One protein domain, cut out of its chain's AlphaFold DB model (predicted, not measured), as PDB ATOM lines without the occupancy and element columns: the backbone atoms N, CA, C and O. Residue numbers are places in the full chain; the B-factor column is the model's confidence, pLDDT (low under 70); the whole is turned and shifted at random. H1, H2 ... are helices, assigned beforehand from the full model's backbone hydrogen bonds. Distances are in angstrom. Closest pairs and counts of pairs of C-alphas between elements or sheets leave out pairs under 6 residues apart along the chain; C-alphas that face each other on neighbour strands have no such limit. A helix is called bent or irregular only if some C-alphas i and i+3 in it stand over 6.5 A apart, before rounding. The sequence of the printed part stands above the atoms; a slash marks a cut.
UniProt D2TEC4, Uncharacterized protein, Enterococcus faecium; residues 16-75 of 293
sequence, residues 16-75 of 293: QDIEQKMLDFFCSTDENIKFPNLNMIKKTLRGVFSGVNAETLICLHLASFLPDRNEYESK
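AT A GLANCE: This is residues 16 to 75 of the 293 residues of an uncharacterized protein of Enterococcus faecium (UniProt D2TEC4). Three short helices make an angular chain: H1 meets the first residue of H2 at a corner, and H3 crosses H2 steeply, with few contacts at either meeting. Past H3 a tail with no named element, residues 64 to 75, loops away, and residues 65 to 70 stick out. The 60 printed residues, all helix in class, are compact, with a radius of gyration of the C-alphas of 11.9 A and spans of 31 by 29 by 21 A.

IN THESE COORDINATES: Find C-alpha 16 at (-22.893, 19.364, 24.423); from there H1, residues 16 to 27, runs 18.6 A. It is irregular, with C-alphas 16 and 19 lying 7.5 A apart. H2 is residues 38 to 45, 10.5 A. H3, residues 54 to 63, runs 14.1 A to C-alpha 63 at (-25.755, 38.505, 35.037).

HOW THE PARTS SIT: Look at Phe 26 and Leu 38, the closest C-alphas of H1 and H2, 5.6 A apart; H1, with residues 25 to 26 alone, only just touches H2, with 3 pairs within 8 A. They run the same way at a steep tilt of 62 degrees. H2 and H3 only just touch, also with 3 pairs; their closest C-alphas, Ile 41 and Thr 56, are 6.4 A apart, and at 70.2 degrees they are only just about perpendicular. H1 and H3 are apart. Every O i to N i+4 pair is within hydrogen-bond range in H2 and H3, and 7 of 8 in H1.

THE WHOLE: The C-alphas of Gln 16 and Gly 47 are the farthest apart, at 33.7 A. The printed part has no cut, and both links are short. Look for pLDDT under 70 at residue 31 and residues 66 to 75.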
ATOM      1  N   GLN A  16     -24.085  20.205  24.531       80.50
ATOM      2  CA  GLN A  16     -22.893  19.364  24.423       80.50
ATOM      3  C   GLN A  16     -21.597  20.156  24.181       80.50
ATOM      4  O   GLN A  16     -20.520  19.654  24.482       80.50
ATOM      5  N   ASP A  17     -21.687  21.411  23.730       84.81
ATOM      6  CA  ASP A  17     -20.517  22.269  23.493       84.81
ATOM      7  C   ASP A  17     -20.066  23.038  24.743       84.81
ATOM      8  O   ASP A  17     -19.159  23.869  24.670       84.81
ATOM      9  N   ILE A  18     -20.708  22.819  25.896       87.38
ATOM     10  CA  ILE A  18     -20.437  23.574  27.126       87.38
ATOM     11  C   ILE A  18     -18.954  23.572  27.512       87.38
ATOM     12  O   ILE A  18     -18.417  24.616  27.873       87.38
ATOM     13  N   GLU A  19     -18.278  22.432  27.409       89.94
ATOM     14  CA  GLU A  19     -16.873  22.307  27.796       89.94
ATOM     15  C   GLU A  19     -15.957  23.069  26.835       89.94
ATOM     16  O   GLU A  19     -15.047  23.768  27.278       89.94
ATOM     17  N   GLN A  20     -16.244  23.037  25.529       88.12
ATOM     18  CA  GLN A  20     -15.518  23.854  24.556       88.12
ATOM     19  C   GLN A  20     -15.734  25.347  24.834       88.12
ATOM     20  O   GLN A  20     -14.775  26.113  24.880       88.12
ATOM     21  N   LYS A  21     -16.972  25.760  25.123       87.38
ATOM     22  CA  LYS A  21     -17.294  27.153  25.472       87.38
ATOM     23  C   LYS A  21     -16.607  27.598  26.758       87.38
ATOM     24  O   LYS A  21     -16.148  28.735  26.843       87.38
ATOM     25  N   MET A  22     -16.509  26.723  27.758       90.12
ATOM     26  CA  MET A  22     -15.730  26.990  28.966       90.12
ATOM     27  C   MET A  22     -14.249  27.178  28.634       90.12
ATOM     28  O   MET A  22     -13.635  28.118  29.140       90.12
ATOM     29  N   LEU A  23     -13.680  26.323  27.777       89.38
ATOM     30  CA  LEU A  23     -12.282  26.424  27.362       89.38
ATOM     31  C   LEU A  23     -12.026  27.759  26.664       89.38
ATOM     32  O   LEU A  23     -11.116  28.488  27.055       89.38
ATOM     33  N   ASP A  24     -12.877  28.126  25.710       87.81
ATOM     34  CA  ASP A  24     -12.783  29.393  24.989       87.81
ATOM     35  C   ASP A  24     -12.938  30.588  25.944       87.81
ATOM     36  O   ASP A  24     -12.142  31.531  25.917       87.81
ATOM     37  N   PHE A  25     -13.909  30.530  26.860       89.25
ATOM     38  CA  PHE A  25     -14.151  31.569  27.860       89.25
ATOM     39  C   PHE A  25     -12.945  31.797  28.785       89.25
ATOM     40  O   PHE A  25     -12.638  32.943  29.135       89.25
ATOM     41  N   PHE A  26     -12.273  30.725  29.217       89.75
ATOM     42  CA  PHE A  26     -11.163  30.801  30.167       89.75
ATOM     43  C   PHE A  26      -9.807  31.054  29.513       89.75
ATOM     44  O   PHE A  26      -8.989  31.780  30.090       89.75
ATOM     45  N   CYS A  27      -9.565  30.457  28.348       88.06
ATOM     46  CA  CYS A  27      -8.232  30.327  27.766       88.06
ATOM     47  C   CYS A  27      -8.046  31.095  26.455       88.06
ATOM     48  O   CYS A  27      -6.908  31.204  26.004       88.06
ATOM     49  N   SER A  28      -9.101  31.658  25.850       83.94
ATOM     50  CA  SER A  28      -8.934  32.429  24.616       83.94
ATOM     51  C   SER A  28      -8.020  33.641  24.818       83.94
ATOM     52  O   SER A  28      -8.177  34.438  25.753       83.94
ATOM     53  N   THR A  29      -7.066  33.783  23.901       77.19
ATOM     54  CA  THR A  29      -6.152  34.926  23.798       77.19
ATOM     55  C   THR A  29      -6.480  35.834  22.615       77.19
ATOM     56  O   THR A  29      -5.787  36.827  22.418       77.19
ATOM     57  N   ASP A  30      -7.483  35.490  21.805       77.25
ATOM     58  CA  ASP A  30      -7.871  36.289  20.642       77.25
ATOM     59  C   ASP A  30      -8.711  37.494  21.092       77.25
ATOM     60  O   ASP A  30      -9.716  37.362  21.788       77.25
ATOM     61  N   GLU A  31      -8.271  38.694  20.717       68.00
ATOM     62  CA  GLU A  31      -8.918  39.956  21.081       68.00
ATOM     63  C   GLU A  31     -10.112  40.300  20.171       68.00
ATOM     64  O   GLU A  31     -10.928  41.142  20.539       68.00
ATOM     65  N   ASN A  32     -10.261  39.628  19.020       72.31
ATOM     66  CA  ASN A  32     -11.334  39.863  18.041       72.31
ATOM     67  C   ASN A  32     -12.525  38.900  18.184       72.31
ATOM     68  O   ASN A  32     -13.397  38.837  17.310       72.31
ATOM     69  N   ILE A  33     -12.573  38.140  19.277       76.50
ATOM     70  CA  ILE A  33     -13.605  37.132  19.520       76.50
ATOM     71  C   ILE A  33     -14.986  37.743  19.737       76.50
ATOM     72  O   ILE A  33     -15.141  38.778  20.385       76.50
ATOM     73  N   LYS A  34     -16.009  37.039  19.246       80.56
ATOM     74  CA  LYS A  34     -17.432  37.378  19.406       80.56
ATOM     75  C   LYS A  34     -18.099  36.511  20.473       80.56
ATOM     76  O   LYS A  34     -19.181  35.973  20.279       80.56
ATOM     77  N   PHE A  35     -17.423  36.318  21.600       82.12
ATOM     78  CA  PHE A  35     -17.968  35.611  22.758       82.12
ATOM     79  C   PHE A  35     -17.415  36.199  24.065       82.12
ATOM     80  O   PHE A  35     -16.343  36.820  24.057       82.12
ATOM     81  N   PRO A  36     -18.123  36.048  25.200       85.12
ATOM     82  CA  PRO A  36     -17.628  36.489  26.497       85.12
ATOM     83  C   PRO A  36     -16.370  35.726  26.888       85.12
ATOM     84  O   PRO A  36     -16.305  34.513  26.726       85.12
ATOM     85  N   ASN A  37     -15.395  36.410  27.476       87.12
ATOM     86  CA  ASN A  37     -14.216  35.756  28.039       87.12
ATOM     87  C   ASN A  37     -13.842  36.363  29.391       87.12
ATOM     88  O   ASN A  37     -14.115  37.533  29.690       87.12
ATOM     89  N   LEU A  38     -13.173  35.557  30.212       87.81
ATOM     90  CA  LEU A  38     -12.825  35.914  31.580       87.81
ATOM     91  C   LEU A  38     -11.919  37.152  31.651       87.81
ATOM     92  O   LEU A  38     -12.055  37.962  32.571       87.81
ATOM     93  N   ASN A  39     -10.999  37.311  30.697       88.31
ATOM     94  CA  ASN A  39     -10.061  38.433  30.676       88.31
ATOM     95  C   ASN A  39     -10.784  39.765  30.457       88.31
ATOM     96  O   ASN A  39     -10.535  40.721  31.194       88.31
ATOM     97  N   MET A  40     -11.711  39.825  29.499       88.44
ATOM     98  CA  MET A  40     -12.535  41.007  29.248       88.44
ATOM     99  C   MET A  40     -13.462  41.303  30.425       88.44
ATOM    100  O   MET A  40     -13.528  42.450  30.852       88.44
ATOM    101  N   ILE A  41     -14.085  40.288  31.036       87.31
ATOM    102  CA  ILE A  41     -14.892  40.486  32.251       87.31
ATOM    103  C   ILE A  41     -14.050  41.104  33.374       87.31
ATOM    104  O   ILE A  41     -14.451  42.097  33.979       87.31
ATOM    105  N   LYS A  42     -12.852  40.566  33.635       86.69
ATOM    106  CA  LYS A  42     -11.939  41.113  34.650       86.69
ATOM    107  C   LYS A  42     -11.500  42.546  34.329       86.69
ATOM    108  O   LYS A  42     -11.351  43.336  35.259       86.69
ATOM    109  N   LYS A  43     -11.292  42.895  33.051       87.69
ATOM    110  CA  LYS A  43     -11.018  44.279  32.616       87.69
ATOM    111  C   LYS A  43     -12.206  45.193  32.946       87.69
ATOM    112  O   LYS A  43     -12.009  46.205  33.620       87.69
ATOM    113  N   THR A  44     -13.426  44.791  32.584       87.62
ATOM    114  CA  THR A  44     -14.655  45.559  32.844       87.62
ATOM    115  C   THR A  44     -14.894  45.777  34.337       87.62
ATOM    116  O   THR A  44     -15.167  46.897  34.755       87.62
ATOM    117  N   LEU A  45     -14.708  44.744  35.169       84.56
ATOM    118  CA  LEU A  45     -14.859  44.846  36.630       84.56
ATOM    119  C   LEU A  45     -13.812  45.757  37.295       84.56
ATOM    120  O   LEU A  45     -14.012  46.198  38.423       84.56
ATOM    121  N   ARG A  46     -12.703  46.066  36.610       86.88
ATOM    122  CA  ARG A  46     -11.707  47.069  37.039       86.88
ATOM    123  C   ARG A  46     -12.007  48.475  36.505       86.88
ATOM    124  O   ARG A  46     -11.188  49.372  36.681       86.88
ATOM    125  N   GLY A  47     -13.142  48.666  35.833       87.06
ATOM    126  CA  GLY A  47     -13.544  49.936  35.226       87.06
ATOM    127  C   GLY A  47     -12.955  50.196  33.836       87.06
ATOM    128  O   GLY A  47     -13.037  51.320  33.349       87.06
ATOM    129  N   VAL A  48     -12.359  49.189  33.181       87.81
ATOM    130  CA  VAL A  48     -11.792  49.324  31.830       87.81
ATOM    131  C   VAL A  48     -12.762  48.753  30.798       87.81
ATOM    132  O   VAL A  48     -12.915  47.541  30.694       87.81
ATOM    133  N   PHE A  49     -13.382  49.634  30.010       86.75
ATOM    134  CA  PHE A  49     -14.376  49.268  28.987       86.75
ATOM    135  C   PHE A  49     -13.830  49.315  27.551       86.75
ATOM    136  O   PHE A  49     -14.438  48.770  26.632       86.75
ATOM    137  N   SER A  50     -12.683  49.961  27.329       85.56
ATOM    138  CA  SER A  50     -12.057  50.043  26.006       85.56
ATOM    139  C   SER A  50     -11.614  48.660  25.520       85.56
ATOM    140  O   SER A  50     -10.865  47.978  26.224       85.56
ATOM    141  N   GLY A  51     -12.030  48.270  24.312       84.38
ATOM    142  CA  GLY A  51     -11.664  46.981  23.709       84.38
ATOM    143  C   GLY A  51     -12.411  45.773  24.287       84.38
ATOM    144  O   GLY A  51     -11.994  44.641  24.066       84.38
ATOM    145  N   VAL A  52     -13.491  45.995  25.043       87.69
ATOM    146  CA  VAL A  52     -14.395  44.932  25.499       87.69
ATOM    147  C   VAL A  52     -15.457  44.698  24.426       87.69
ATOM    148  O   VAL A  52     -16.099  45.646  23.972       87.69
ATOM    149  N   ASN A  53     -15.644  43.443  24.015       86.44
ATOM    150  CA  ASN A  53     -16.649  43.093  23.013       86.44
ATOM    151  C   ASN A  53     -18.087  43.224  23.558       86.44
ATOM    152  O   ASN A  53     -18.333  43.200  24.769       86.44
ATOM    153  N   ALA A  54     -19.051  43.377  22.648       86.69
ATOM    154  CA  ALA A  54     -20.457  43.552  23.010       86.69
ATOM    155  C   ALA A  54     -20.996  42.336  23.774       86.69
ATOM    156  O   ALA A  54     -21.797  42.481  24.693       86.69
ATOM    157  N   GLU A  55     -20.508  41.144  23.444       86.25
ATOM    158  CA  GLU A  55     -20.921  39.887  24.045       86.25
ATOM    159  C   GLU A  55     -20.588  39.819  25.532       86.25
ATOM    160  O   GLU A  55     -21.427  39.422  26.340       86.25
ATOM    161  N   THR A  56     -19.394  40.268  25.918       85.56
ATOM    162  CA  THR A  56     -18.991  40.376  27.321       85.56
ATOM    163  C   THR A  56     -19.877  41.368  28.068       85.56
ATOM    164  O   THR A  56     -20.299  41.087  29.190       85.56
ATOM    165  N   LEU A  57     -20.188  42.515  27.457       85.50
ATOM    166  CA  LEU A  57     -21.045  43.530  28.076       85.50
ATOM    167  C   LEU A  57     -22.480  43.028  28.259       85.50
ATOM    168  O   LEU A  57     -23.051  43.212  29.331       85.50
ATOM    169  N   ILE A  58     -23.043  42.350  27.255       84.19
ATOM    170  CA  ILE A  58     -24.374  41.737  27.343       84.19
ATOM    171  C   ILE A  58     -24.379  40.642  28.406       84.19
ATOM    172  O   ILE A  58     -25.290  40.596  29.224       84.19
ATOM    173  N   CYS A  59     -23.353  39.794  28.443       82.00
ATOM    174  CA  CYS A  59     -23.228  38.745  29.445       82.00
ATOM    175  C   CYS A  59     -23.208  39.316  30.876       82.00
ATOM    176  O   CYS A  59     -23.942  38.841  31.742       82.00
ATOM    177  N   LEU A  60     -22.446  40.390  31.110       80.00
ATOM    178  CA  LEU A  60     -22.433  41.104  32.391       80.00
ATOM    179  C   LEU A  60     -23.770  41.779  32.707       80.00
ATOM    180  O   LEU A  60     -24.223  41.738  33.850       80.00
ATOM    181  N   HIS A  61     -24.420  42.368  31.701       80.12
ATOM    182  CA  HIS A  61     -25.748  42.946  31.854       80.12
ATOM    183  C   HIS A  61     -26.758  41.875  32.275       80.12
ATOM    184  O   HIS A  61     -27.421  42.041  33.290       80.12
ATOM    185  N   LEU A  62     -26.825  40.740  31.577       77.56
ATOM    186  CA  LEU A  62     -27.707  39.623  31.925       77.56
ATOM    187  C   LEU A  62     -27.420  39.067  33.325       77.56
ATOM    188  O   LEU A  62     -28.357  38.786  34.071       77.56
ATOM    189  N   ALA A  63     -26.144  38.967  33.709       74.88
ATOM    190  CA  ALA A  63     -25.755  38.505  35.037       74.88
ATOM    191  C   ALA A  63     -26.347  39.382  36.160       74.88
ATOM    192  O   ALA A  63     -26.678  38.855  37.220       74.88
ATOM    193  N   SER A  64     -26.541  40.689  35.922       72.62
ATOM    194  CA  SER A  64     -27.144  41.622  36.892       72.62
ATOM    195  C   SER A  64     -28.642  41.405  37.154       72.62
ATOM    196  O   SER A  64     -29.144  41.857  38.179       72.62
ATOM    197  N   PHE A  65     -29.349  40.682  36.279       70.50
ATOM    198  CA  PHE A  65     -30.778  40.371  36.435       70.50
ATOM    199  C   PHE A  65     -31.049  38.981  37.016       70.50
ATOM    200  O   PHE A  65     -32.209  38.589  37.150       70.50
ATOM    201  N   LEU A  66     -30.007  38.212  37.340       66.75
ATOM    202  CA  LEU A  66     -30.182  36.895  37.939       66.75
ATOM    203  C   LEU A  66     -30.628  37.034  39.408       66.75
ATOM    204  O   LEU A  66     -29.941  37.702  40.183       66.75
ATOM    205  N   PRO A  67     -31.760  36.418  39.806       57.31
ATOM    206  CA  PRO A  67     -32.278  36.518  41.170       57.31
ATOM    207  C   PRO A  67     -31.311  35.898  42.191       57.31
ATOM    208  O   PRO A  67     -30.606  34.942  41.876       57.31
ATOM    209  N   ASP A  68     -31.301  36.445  43.412       59.41
ATOM    210  CA  ASP A  68     -30.512  35.988  44.574       59.41
ATOM    211  C   ASP A  68     -28.983  36.088  44.452       59.41
ATOM    212  O   ASP A  68     -28.243  35.430  45.186       59.41
ATOM    213  N   ARG A  69     -28.472  36.933  43.550       58.97
ATOM    214  CA  ARG A  69     -27.026  37.064  43.331       58.97
ATOM    215  C   ARG A  69     -26.570  38.488  43.612       58.97
ATOM    216  O   ARG A  69     -26.758  39.386  42.798       58.97
ATOM    217  N   ASN A  70     -25.998  38.685  44.804       54.38
ATOM    218  CA  ASN A  70     -25.337  39.934  45.192       54.38
ATOM    219  C   ASN A  70     -24.322  40.357  44.117       54.38
ATOM    220  O   ASN A  70     -23.752  39.501  43.440       54.38
ATOM    221  N   GLU A  71     -24.087  41.665  43.986       56.75
ATOM    222  CA  GLU A  71     -23.159  42.244  43.007       56.75
ATOM    223  C   GLU A  71     -21.846  41.448  42.876       56.75
ATOM    224  O   GLU A  71     -21.202  41.052  43.853       56.75
ATOM    225  N   TYR A  72     -21.444  41.220  41.628       61.25
ATOM    226  CA  TYR A  72     -20.275  40.433  41.262       61.25
ATOM    227  C   TYR A  72     -18.987  41.192  41.555       61.25
ATOM    228  O   TYR A  72     -18.384  41.803  40.671       61.25
ATOM    229  N   GLU A  73     -18.516  41.139  42.795       61.19
ATOM    230  CA  GLU A  73     -17.173  41.617  43.087       61.19
ATOM    231  C   GLU A  73     -16.128  40.754  42.358       61.19
ATOM    232  O   GLU A  73     -16.206  39.522  42.350       61.19
ATOM    233  N   SER A  74     -15.079  41.384  41.811       62.31
ATOM    234  CA  SER A  74     -13.976  40.687  41.123       62.31
ATOM    235  C   SER A  74     -13.361  39.551  41.953       62.31
ATOM    236  O   SER A  74     -12.815  38.614  41.371       62.31
ATOM    237  N   LYS A  75     -13.430  39.632  43.289       67.88
ATOM    238  CA  LYS A  75     -12.913  38.614  44.215       67.88
ATOM    239  C   LYS A  75     -13.770  37.338  44.263       67.88
ATOM    240  O   LYS A  75     -13.250  36.277  44.573       67.88
TER     241      LYS A  75